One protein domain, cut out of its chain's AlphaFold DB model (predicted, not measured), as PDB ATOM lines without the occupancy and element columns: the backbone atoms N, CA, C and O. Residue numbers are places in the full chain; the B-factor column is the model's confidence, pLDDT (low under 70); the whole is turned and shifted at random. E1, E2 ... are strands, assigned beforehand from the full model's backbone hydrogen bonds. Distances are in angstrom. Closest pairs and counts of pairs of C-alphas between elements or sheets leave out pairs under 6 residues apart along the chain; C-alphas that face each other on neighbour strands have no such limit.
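This is residues 138 to 202 of the 211 residues of the protein "Alpha-L-fucosidase" of Tolypocladium paradoxum (UniProt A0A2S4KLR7). What is the picture? With little regular structure, it is a hairpin, E1 and E2, and a small sheet, E3 - E5 - E4, with residues 165 to 189 looping widely from E3 round to E4. What makes it up? The 65 printed residues, under half of them in the five named strands E1 to E5, are all strand in class, both sheets antiparallel. The whole is compact, radius of gyration of the C-alphas 11.4 A, spanning 30 by 24 by 21 A.

What comes first? E1, residues 141 to 145, and E2, residues 150 to 154, form an antiparallel hairpin at 156 degrees; N 142 and O 153, 2.9 A apart, are within hydrogen-bond range. What follows? Inner strand E5, residues 198 to 201, is antiparallel to edge strands E3, residues 161 to 164, and E4, residues 190 to 192. Within hydrogen-bond range are N 162 and O 200, 2.9 A, and N 191 and O 199, 2.9 A.

Where does E1 begin? C-alpha 141 is at (11.047, -41.760, -40.537); E1 spans 13.6 A. Where does E5 end? C-alpha 201 is at (16.979, -29.860, -32.026).

How large? The farthest C-alphas, Lys 182 and Gly 194, are 30.6 A apart; the printed part has no cut. Where is pLDDT under 70? Residues 158 to 159, 194 to 197 and 201 to 202 are.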
ATOM      1  N   ASN A 138      11.978 -46.368 -41.982       77.06
ATOM      2  CA  ASN A 138      10.836 -47.032 -41.359       77.06
ATOM      3  C   ASN A 138      10.162 -46.049 -40.409       77.06
ATOM      4  O   ASN A 138      10.837 -45.213 -39.807       77.06
ATOM      5  N   ASP A 139       8.845 -46.187 -40.252       75.69
ATOM      6  CA  ASP A 139       8.058 -45.375 -39.327       75.69
ATOM      7  C   ASP A 139       8.760 -45.231 -37.959       75.69
ATOM      8  O   ASP A 139       9.148 -46.245 -37.368       75.69
ATOM      9  N   PRO A 140       8.975 -43.995 -37.467       85.06
ATOM     10  CA  PRO A 140       8.360 -42.737 -37.909       85.06
ATOM     11  C   PRO A 140       9.137 -41.950 -38.982       85.06
ATOM     12  O   PRO A 140       8.767 -40.816 -39.268       85.06
ATOM     13  N   LEU A 141      10.212 -42.480 -39.568       89.44
ATOM     14  CA  LEU A 141      11.047 -41.760 -40.537       89.44
ATOM     15  C   LEU A 141      10.902 -42.304 -41.960       89.44
ATOM     16  O   LEU A 141      10.861 -43.506 -42.206       89.44
ATOM     17  N   SER A 142      10.843 -41.397 -42.927       91.56
ATOM     18  CA  SER A 142      10.828 -41.719 -44.353       91.56
ATOM     19  C   SER A 142      11.680 -40.732 -45.134       91.56
ATOM     20  O   SER A 142      11.745 -39.549 -44.792       91.56
ATOM     21  N   TYR A 143      12.323 -41.216 -46.194       93.12
ATOM     22  CA  TYR A 143      13.302 -40.437 -46.945       93.12
ATOM     23  C   TYR A 143      12.918 -40.282 -48.409       93.12
ATOM     24  O   TYR A 143      12.636 -41.252 -49.117       93.12
ATOM     25  N   THR A 144      12.983 -39.042 -48.879       94.12
ATOM     26  CA  THR A 144      12.856 -38.686 -50.291       94.12
ATOM     27  C   THR A 144      13.977 -37.726 -50.664       94.12
ATOM     28  O   THR A 144      14.585 -37.072 -49.818       94.12
ATOM     29  N   THR A 145      14.321 -37.665 -51.941       95.12
ATOM     30  CA  THR A 145      15.451 -36.867 -52.413       95.12
ATOM     31  C   THR A 145      15.184 -36.302 -53.796       95.12
ATOM     32  O   THR A 145      14.504 -36.914 -54.621       95.12
ATOM     33  N   THR A 146      15.705 -35.113 -54.057       94.62
ATOM     34  CA  THR A 146      15.816 -34.534 -55.400       94.62
ATOM     35  C   THR A 146      17.285 -34.551 -55.825       94.62
ATOM     36  O   THR A 146      18.101 -35.244 -55.224       94.62
ATOM     37  N   ARG A 147      17.649 -33.822 -56.887       90.19
ATOM     38  CA  ARG A 147      19.060 -33.690 -57.275       90.19
ATOM     39  C   ARG A 147      19.889 -32.985 -56.192       90.19
ATOM     40  O   ARG A 147      21.040 -33.356 -56.004       90.19
ATOM     41  N   ASP A 148      19.287 -32.018 -55.501       90.38
ATOM     42  CA  ASP A 148      20.012 -31.060 -54.659       90.38
ATOM     43  C   ASP A 148      19.586 -31.098 -53.181       90.38
ATOM     44  O   ASP A 148      20.265 -30.524 -52.334       90.38
ATOM     45  N   VAL A 149      18.464 -31.752 -52.853       94.06
ATOM     46  CA  VAL A 149      17.884 -31.741 -51.500       94.06
ATOM     47  C   VAL A 149      17.597 -33.159 -51.013       94.06
ATOM     48  O   VAL A 149      17.078 -34.008 -51.748       94.06
ATOM     49  N   PHE A 150      17.911 -33.408 -49.742       94.19
ATOM     50  CA  PHE A 150      17.526 -34.610 -49.012       94.19
ATOM     51  C   PHE A 150      16.431 -34.267 -48.000       94.19
ATOM     52  O   PHE A 150      16.632 -33.437 -47.115       94.19
ATOM     53  N   TYR A 151      15.268 -34.901 -48.134       94.38
ATOM     54  CA  TYR A 151      14.118 -34.667 -47.271       94.38
ATOM     55  C   TYR A 151      13.987 -35.782 -46.238       94.38
ATOM     56  O   TYR A 151      13.957 -36.970 -46.569       94.38
ATOM     57  N   ILE A 152      13.843 -35.372 -44.981       92.56
ATOM     58  CA  ILE A 152      13.542 -36.250 -43.854       92.56
ATOM     59  C   ILE A 152      12.092 -35.992 -43.460       92.56
ATOM     60  O   ILE A 152      11.756 -34.914 -42.969       92.56
ATOM     61  N   GLN A 153      11.232 -36.976 -43.692       90.75
ATOM     62  CA  GLN A 153       9.819 -36.913 -43.343       90.75
ATOM     63  C   GLN A 153       9.611 -37.622 -42.005       90.75
ATOM     64  O   GLN A 153       9.868 -38.820 -41.895       90.75
ATOM     65  N   HIS A 154       9.149 -36.885 -40.995       88.62
ATOM     66  CA  HIS A 154       8.800 -37.436 -39.688       88.62
ATOM     67  C   HIS A 154       7.281 -37.601 -39.565       88.62
ATOM     68  O   HIS A 154       6.526 -36.626 -39.578       88.62
ATOM     69  N   LEU A 155       6.838 -38.845 -39.432       80.81
ATOM     70  CA  LEU A 155       5.447 -39.272 -39.375       80.81
ATOM     71  C   LEU A 155       5.042 -39.496 -37.915       80.81
ATOM     72  O   LEU A 155       4.977 -40.619 -37.430       80.81
ATOM     73  N   GLY A 156       4.788 -38.412 -37.185       77.75
ATOM     74  CA  GLY A 156       4.399 -38.503 -35.779       77.75
ATOM     75  C   GLY A 156       4.384 -37.161 -35.063       77.75
ATOM     76  O   GLY A 156       4.671 -36.118 -35.653       77.75
ATOM     77  N   ALA A 157       4.055 -37.197 -33.769       70.62
ATOM     78  CA  ALA A 157       4.113 -36.016 -32.917       70.62
ATOM     79  C   ALA A 157       5.554 -35.477 -32.861       70.62
ATOM     80  O   ALA A 157       6.487 -36.270 -32.720       70.62
ATOM     81  N   PRO A 158       5.755 -34.155 -32.979       65.56
ATOM     82  CA  PRO A 158       7.092 -33.586 -32.978       65.56
ATOM     83  C   PRO A 158       7.798 -33.871 -31.646       65.56
ATOM     84  O   PRO A 158       7.249 -33.614 -30.574       65.56
ATOM     85  N   LEU A 159       9.012 -34.414 -31.727       67.56
ATOM     86  CA  LEU A 159       9.895 -34.596 -30.580       67.56
ATOM     87  C   LEU A 159      10.761 -33.346 -30.412       67.56
ATOM     88  O   LEU A 159      11.301 -32.839 -31.394       67.56
ATOM     89  N   SER A 160      10.986 -32.927 -29.163       71.56
ATOM     90  CA  SER A 160      11.891 -31.816 -28.823       71.56
ATOM     91  C   SER A 160      13.314 -32.021 -29.356       71.56
ATOM     92  O   SER A 160      14.066 -31.072 -29.575       71.56
ATOM     93  N   THR A 161      13.706 -33.271 -29.582       77.25
ATOM     94  CA  THR A 161      14.919 -33.634 -30.307       77.25
ATOM     95  C   THR A 161      14.638 -34.862 -31.157       77.25
ATOM     96  O   THR A 161      14.225 -35.899 -30.637       77.25
ATOM     97  N   LEU A 162      14.888 -34.758 -32.461       82.19
ATOM     98  CA  LEU A 162      14.792 -35.878 -33.388       82.19
ATOM     99  C   LEU A 162      16.179 -36.499 -33.571       82.19
ATOM    100  O   LEU A 162      17.089 -35.858 -34.094       82.19
ATOM    101  N   CYS A 163      16.339 -37.743 -33.124       83.69
ATOM    102  CA  CYS A 163      17.558 -38.524 -33.320       83.69
ATOM    103  C   CYS A 163      17.391 -39.432 -34.541       83.69
ATOM    104  O   CYS A 163      16.520 -40.298 -34.550       83.69
ATOM    105  N   ILE A 164      18.246 -39.259 -35.544       86.25
ATOM    106  CA  ILE A 164      18.265 -40.062 -36.765       86.25
ATOM    107  C   ILE A 164      19.491 -40.969 -36.697       86.25
ATOM    108  O   ILE A 164      20.630 -40.496 -36.755       86.25
ATOM    109  N   ALA A 165      19.231 -42.266 -36.534       84.38
ATOM    110  CA  ALA A 165      20.258 -43.308 -36.507       84.38
ATOM    111  C   ALA A 165      20.656 -43.795 -37.915       84.38
ATOM    112  O   ALA A 165      21.642 -44.508 -38.090       84.38
ATOM    113  N   ASP A 166      19.875 -43.415 -38.925       86.62
ATOM    114  CA  ASP A 166      20.026 -43.908 -40.287       86.62
ATOM    115  C   ASP A 166      21.192 -43.222 -41.026       86.62
ATOM    116  O   ASP A 166      21.519 -42.060 -40.751       86.62
ATOM    117  N   PRO A 167      21.821 -43.909 -42.001       86.12
ATOM    118  CA  PRO A 167      22.838 -43.335 -42.874       86.12
ATOM    119  C   PRO A 167      22.223 -42.304 -43.838       86.12
ATOM    120  O   PRO A 167      21.889 -42.603 -44.988       86.12
ATOM    121  N   VAL A 168      22.073 -41.073 -43.350       88.75
ATOM    122  CA  VAL A 168      21.645 -39.909 -44.135       88.75
ATOM    123  C   VAL A 168      22.852 -39.181 -44.745       88.75
ATOM    124  O   VAL A 168      23.907 -39.119 -44.109       88.75
ATOM    125  N   PRO A 169      22.728 -38.619 -45.963       88.75
ATOM    126  CA  PRO A 169      23.815 -37.930 -46.660       88.75
ATOM    127  C   PRO A 169      24.018 -36.508 -46.111       88.75
ATOM    128  O   PRO A 169      23.838 -35.532 -46.829       88.75
ATOM    129  N   TYR A 170      24.342 -36.397 -44.822       88.12
ATOM    130  CA  TYR A 170      24.643 -35.128 -44.160       88.12
ATOM    131  C   TYR A 170      26.154 -34.931 -44.035       88.12
ATOM    132  O   TYR A 170      26.854 -35.795 -43.495       88.12
ATOM    133  N   PHE A 171      26.634 -33.764 -44.454       85.81
ATOM    134  CA  PHE A 171      28.003 -33.308 -44.260       85.81
ATOM    135  C   PHE A 171      28.061 -32.092 -43.322       85.81
ATOM    136  O   PHE A 171      27.158 -31.251 -43.317       85.81
ATOM    137  N   PRO A 172      29.133 -31.949 -42.517       84.75
ATOM    138  CA  PRO A 172      29.338 -30.747 -41.716       84.75
ATOM    139  C   PRO A 172      29.336 -29.484 -42.593       84.75
ATOM    140  O   PRO A 172      30.191 -29.328 -43.461       84.75
ATOM    141  N   GLY A 173      28.384 -28.581 -42.347       85.12
ATOM    142  CA  GLY A 173      28.191 -27.351 -43.128       85.12
ATOM    143  C   GLY A 173      26.907 -27.330 -43.962       85.12
ATOM    144  O   GLY A 173      26.513 -26.256 -44.423       85.12
ATOM    145  N   ASP A 174      26.222 -28.467 -44.101       89.88
ATOM    146  CA  ASP A 174      24.920 -28.523 -44.758       89.88
ATOM    147  C   ASP A 174      23.870 -27.703 -43.999       89.88
ATOM    148  O   ASP A 174      23.831 -27.647 -42.765       89.88
ATOM    149  N   LYS A 175      22.979 -27.058 -44.757       91.12
ATOM    150  CA  LYS A 175      21.875 -26.272 -44.201       91.12
ATOM    151  C   LYS A 175      20.660 -27.169 -44.017       91.12
ATOM    152  O   LYS A 175      20.100 -27.657 -44.991       91.12
ATOM    153  N   VAL A 176      20.216 -27.319 -42.773       91.56
ATOM    154  CA  VAL A 176      18.973 -28.028 -42.453       91.56
ATOM    155  C   VAL A 176      17.886 -27.007 -42.151       91.56
ATOM    156  O   VAL A 176      18.041 -26.177 -41.255       91.56
ATOM    157  N   THR A 177      16.787 -27.058 -42.898       92.00
ATOM    158  CA  THR A 177      15.642 -26.151 -42.747       92.00
ATOM    159  C   THR A 177      14.340 -26.917 -42.589       92.00
ATOM    160  O   THR A 177      14.187 -28.019 -43.112       92.00
ATOM    161  N   VAL A 178      13.375 -26.319 -41.893       90.12
ATOM    162  CA  VAL A 178      12.031 -26.891 -41.748       90.12
ATOM    163  C   VAL A 178      11.259 -26.784 -43.063       90.12
ATOM    164  O   VAL A 178      11.244 -25.735 -43.710       90.12
ATOM    165  N   VAL A 179      10.558 -27.859 -43.416       89.25
ATOM    166  CA  VAL A 179       9.621 -27.915 -44.543       89.25
ATOM    167  C   VAL A 179       8.191 -27.838 -44.015       89.25
ATOM    168  O   VAL A 179       7.835 -28.549 -43.077       89.25
ATOM    169  N   GLY A 180       7.370 -26.978 -44.617       85.56
ATOM    170  CA  GLY A 180       5.963 -26.823 -44.262       85.56
ATOM    171  C   GLY A 180       5.666 -26.071 -42.961       85.56
ATOM    172  O   GLY A 180       6.533 -25.685 -42.175       85.56
ATOM    173  N   GLY A 181       4.374 -25.808 -42.759       82.12
ATOM    174  CA  GLY A 181       3.858 -25.075 -41.603       82.12
ATOM    175  C   GLY A 181       4.327 -23.615 -41.509       82.12
ATOM    176  O   GLY A 181       4.779 -23.012 -42.476       82.12
ATOM    177  N   LYS A 182       4.196 -23.022 -40.313       81.38
ATOM    178  CA  LYS A 182       4.559 -21.610 -40.059       81.38
ATOM    179  C   LYS A 182       6.070 -21.356 -40.033       81.38
ATOM    180  O   LYS A 182       6.492 -20.208 -40.106       81.38
ATOM    181  N   ASN A 183       6.863 -22.415 -39.899       83.25
ATOM    182  CA  ASN A 183       8.312 -22.338 -39.729       83.25
ATOM    183  C   ASN A 183       9.080 -22.763 -40.975       83.25
ATOM    184  O   ASN A 183      10.293 -22.922 -40.900       83.25
ATOM    185  N   HIS A 184       8.391 -22.920 -42.104       87.12
ATOM    186  CA  HIS A 184       9.017 -23.237 -43.375       87.12
ATOM    187  C   HIS A 184      10.210 -22.304 -43.659       87.12
ATOM    188  O   HIS A 184      10.106 -21.085 -43.516       87.12
ATOM    189  N   GLY A 185      11.359 -22.891 -44.001       87.75
ATOM    190  CA  GLY A 185      12.611 -22.182 -44.274       87.75
ATOM    191  C   GLY A 185      13.428 -21.786 -43.038       87.75
ATOM    192  O   GLY A 185      14.564 -21.334 -43.189       87.75
ATOM    193  N   LYS A 186      12.920 -21.969 -41.810       90.06
ATOM    194  CA  LYS A 186      13.715 -21.707 -40.599       90.06
ATOM    195  C   LYS A 186      14.816 -22.762 -40.434       90.06
ATOM    196  O   LYS A 186      14.532 -23.950 -40.612       90.06
ATOM    197  N   PRO A 187      16.045 -22.361 -40.060       89.56
ATOM    198  CA  PRO A 187      17.136 -23.296 -39.826       89.56
ATOM    199  C   PRO A 187      16.885 -24.130 -38.565       89.56
ATOM    200  O   PRO A 187      16.411 -23.616 -37.549       89.56
ATOM    201  N   VAL A 188      17.238 -25.410 -38.632       87.19
ATOM    202  CA  VAL A 188      17.152 -26.363 -37.522       87.19
ATOM    203  C   VAL A 188      18.551 -26.549 -36.934       87.19
ATOM    204  O   VAL A 188      19.484 -26.806 -37.695       87.19
ATOM    205  N   PRO A 189      18.746 -26.412 -35.610       86.19
ATOM    206  CA  PRO A 189      20.033 -26.694 -34.991       86.19
ATOM    207  C   PRO A 189      20.378 -28.178 -35.138       86.19
ATOM    208  O   PRO A 189      19.575 -29.056 -34.814       86.19
ATOM    209  N   VAL A 190      21.593 -28.437 -35.614       86.44
ATOM    210  CA  VAL A 190      22.097 -29.781 -35.885       86.44
ATOM    211  C   VAL A 190      23.257 -30.091 -34.955       86.44
ATOM    212  O   VAL A 190      24.227 -29.337 -34.894       86.44
ATOM    213  N   THR A 191      23.188 -31.240 -34.293       84.44
ATOM    214  CA  THR A 191      24.326 -31.837 -33.594       84.44
ATOM    215  C   THR A 191      24.701 -33.125 -34.312       84.44
ATOM    216  O   THR A 191      23.892 -34.051 -34.408       84.44
ATOM    217  N   TRP A 192      25.925 -33.180 -34.833       80.00
ATOM    218  CA  TRP A 192      26.444 -34.328 -35.572       80.00
ATOM    219  C   TRP A 192      27.553 -35.009 -34.773       80.00
ATOM    220  O   TRP A 192      28.582 -34.396 -34.498       80.00
ATOM    221  N   ASN A 193      27.328 -36.273 -34.407       73.62
ATOM    222  CA  ASN A 193      28.251 -37.060 -33.579       73.62
ATOM    223  C   ASN A 193      28.992 -38.154 -34.371       73.62
ATOM    224  O   ASN A 193      29.707 -38.959 -33.778       73.62
ATOM    225  N   GLY A 194      28.814 -38.200 -35.697       69.62
ATOM    226  CA  GLY A 194      29.375 -39.219 -36.583       69.62
ATOM    227  C   GLY A 194      28.355 -39.758 -37.589       69.62
ATOM    228  O   GLY A 194      27.191 -39.351 -37.620       69.62
ATOM    229  N   ILE A 195      28.803 -40.685 -38.439       64.81
ATOM    230  CA  ILE A 195      27.950 -41.358 -39.430       64.81
ATOM    231  C   ILE A 195      26.851 -42.132 -38.685       64.81
ATOM    232  O   ILE A 195      27.151 -42.989 -37.857       64.81
ATOM    233  N   GLY A 196      25.584 -41.822 -38.973       61.03
ATOM    234  CA  GLY A 196      24.431 -42.504 -38.373       61.03
ATOM    235  C   GLY A 196      24.015 -41.997 -36.990       61.03
ATOM    236  O   GLY A 196      23.399 -42.733 -36.232       61.03
ATOM    237  N   THR A 197      24.358 -40.769 -36.592       68.94
ATOM    238  CA  THR A 197      23.758 -40.135 -35.398       68.94
ATOM    239  C   THR A 197      23.605 -38.631 -35.611       68.94
ATOM    240  O   THR A 197      24.362 -37.811 -35.085       68.94
ATOM    241  N   LEU A 198      22.610 -38.266 -36.423       79.12
ATOM    242  CA  LEU A 198      22.209 -36.877 -36.637       79.12
ATOM    243  C   LEU A 198      21.135 -36.509 -35.610       79.12
ATOM    244  O   LEU A 198      20.080 -37.141 -35.562       79.12
ATOM    245  N   LYS A 199      21.388 -35.496 -34.780       82.00
ATOM    246  CA  LYS A 199      20.384 -34.958 -33.855       82.00
ATOM    247  C   LYS A 199      19.913 -33.600 -34.344       82.00
ATOM    248  O   LYS A 199      20.722 -32.694 -34.534       82.00
ATOM    249  N   LEU A 200      18.606 -33.466 -34.516       79.38
ATOM    250  CA  LEU A 200      17.945 -32.221 -34.880       79.38
ATOM    251  C   LEU A 200      17.222 -31.683 -33.645       79.38
ATOM    252  O   LEU A 200      16.326 -32.342 -33.114       79.38
ATOM    253  N   GLY A 201      17.638 -30.518 -33.153       68.38
ATOM    254  CA  GLY A 201      16.979 -29.860 -32.026       68.38
ATOM    255  C   GLY A 201      15.740 -29.101 -32.490       68.38
ATOM    256  O   GLY A 201      15.787 -28.375 -33.482       68.38
ATOM    257  N   GLN A 202      14.626 -29.236 -31.777       62.00
ATOM    258  CA  GLN A 202      13.434 -28.440 -32.042       62.00
ATOM    259  C   GLN A 202      13.538 -27.105 -31.287       62.00
ATOM    260  O   GLN A 202      13.827 -27.093 -30.093       62.00
TER     261      GLN A 202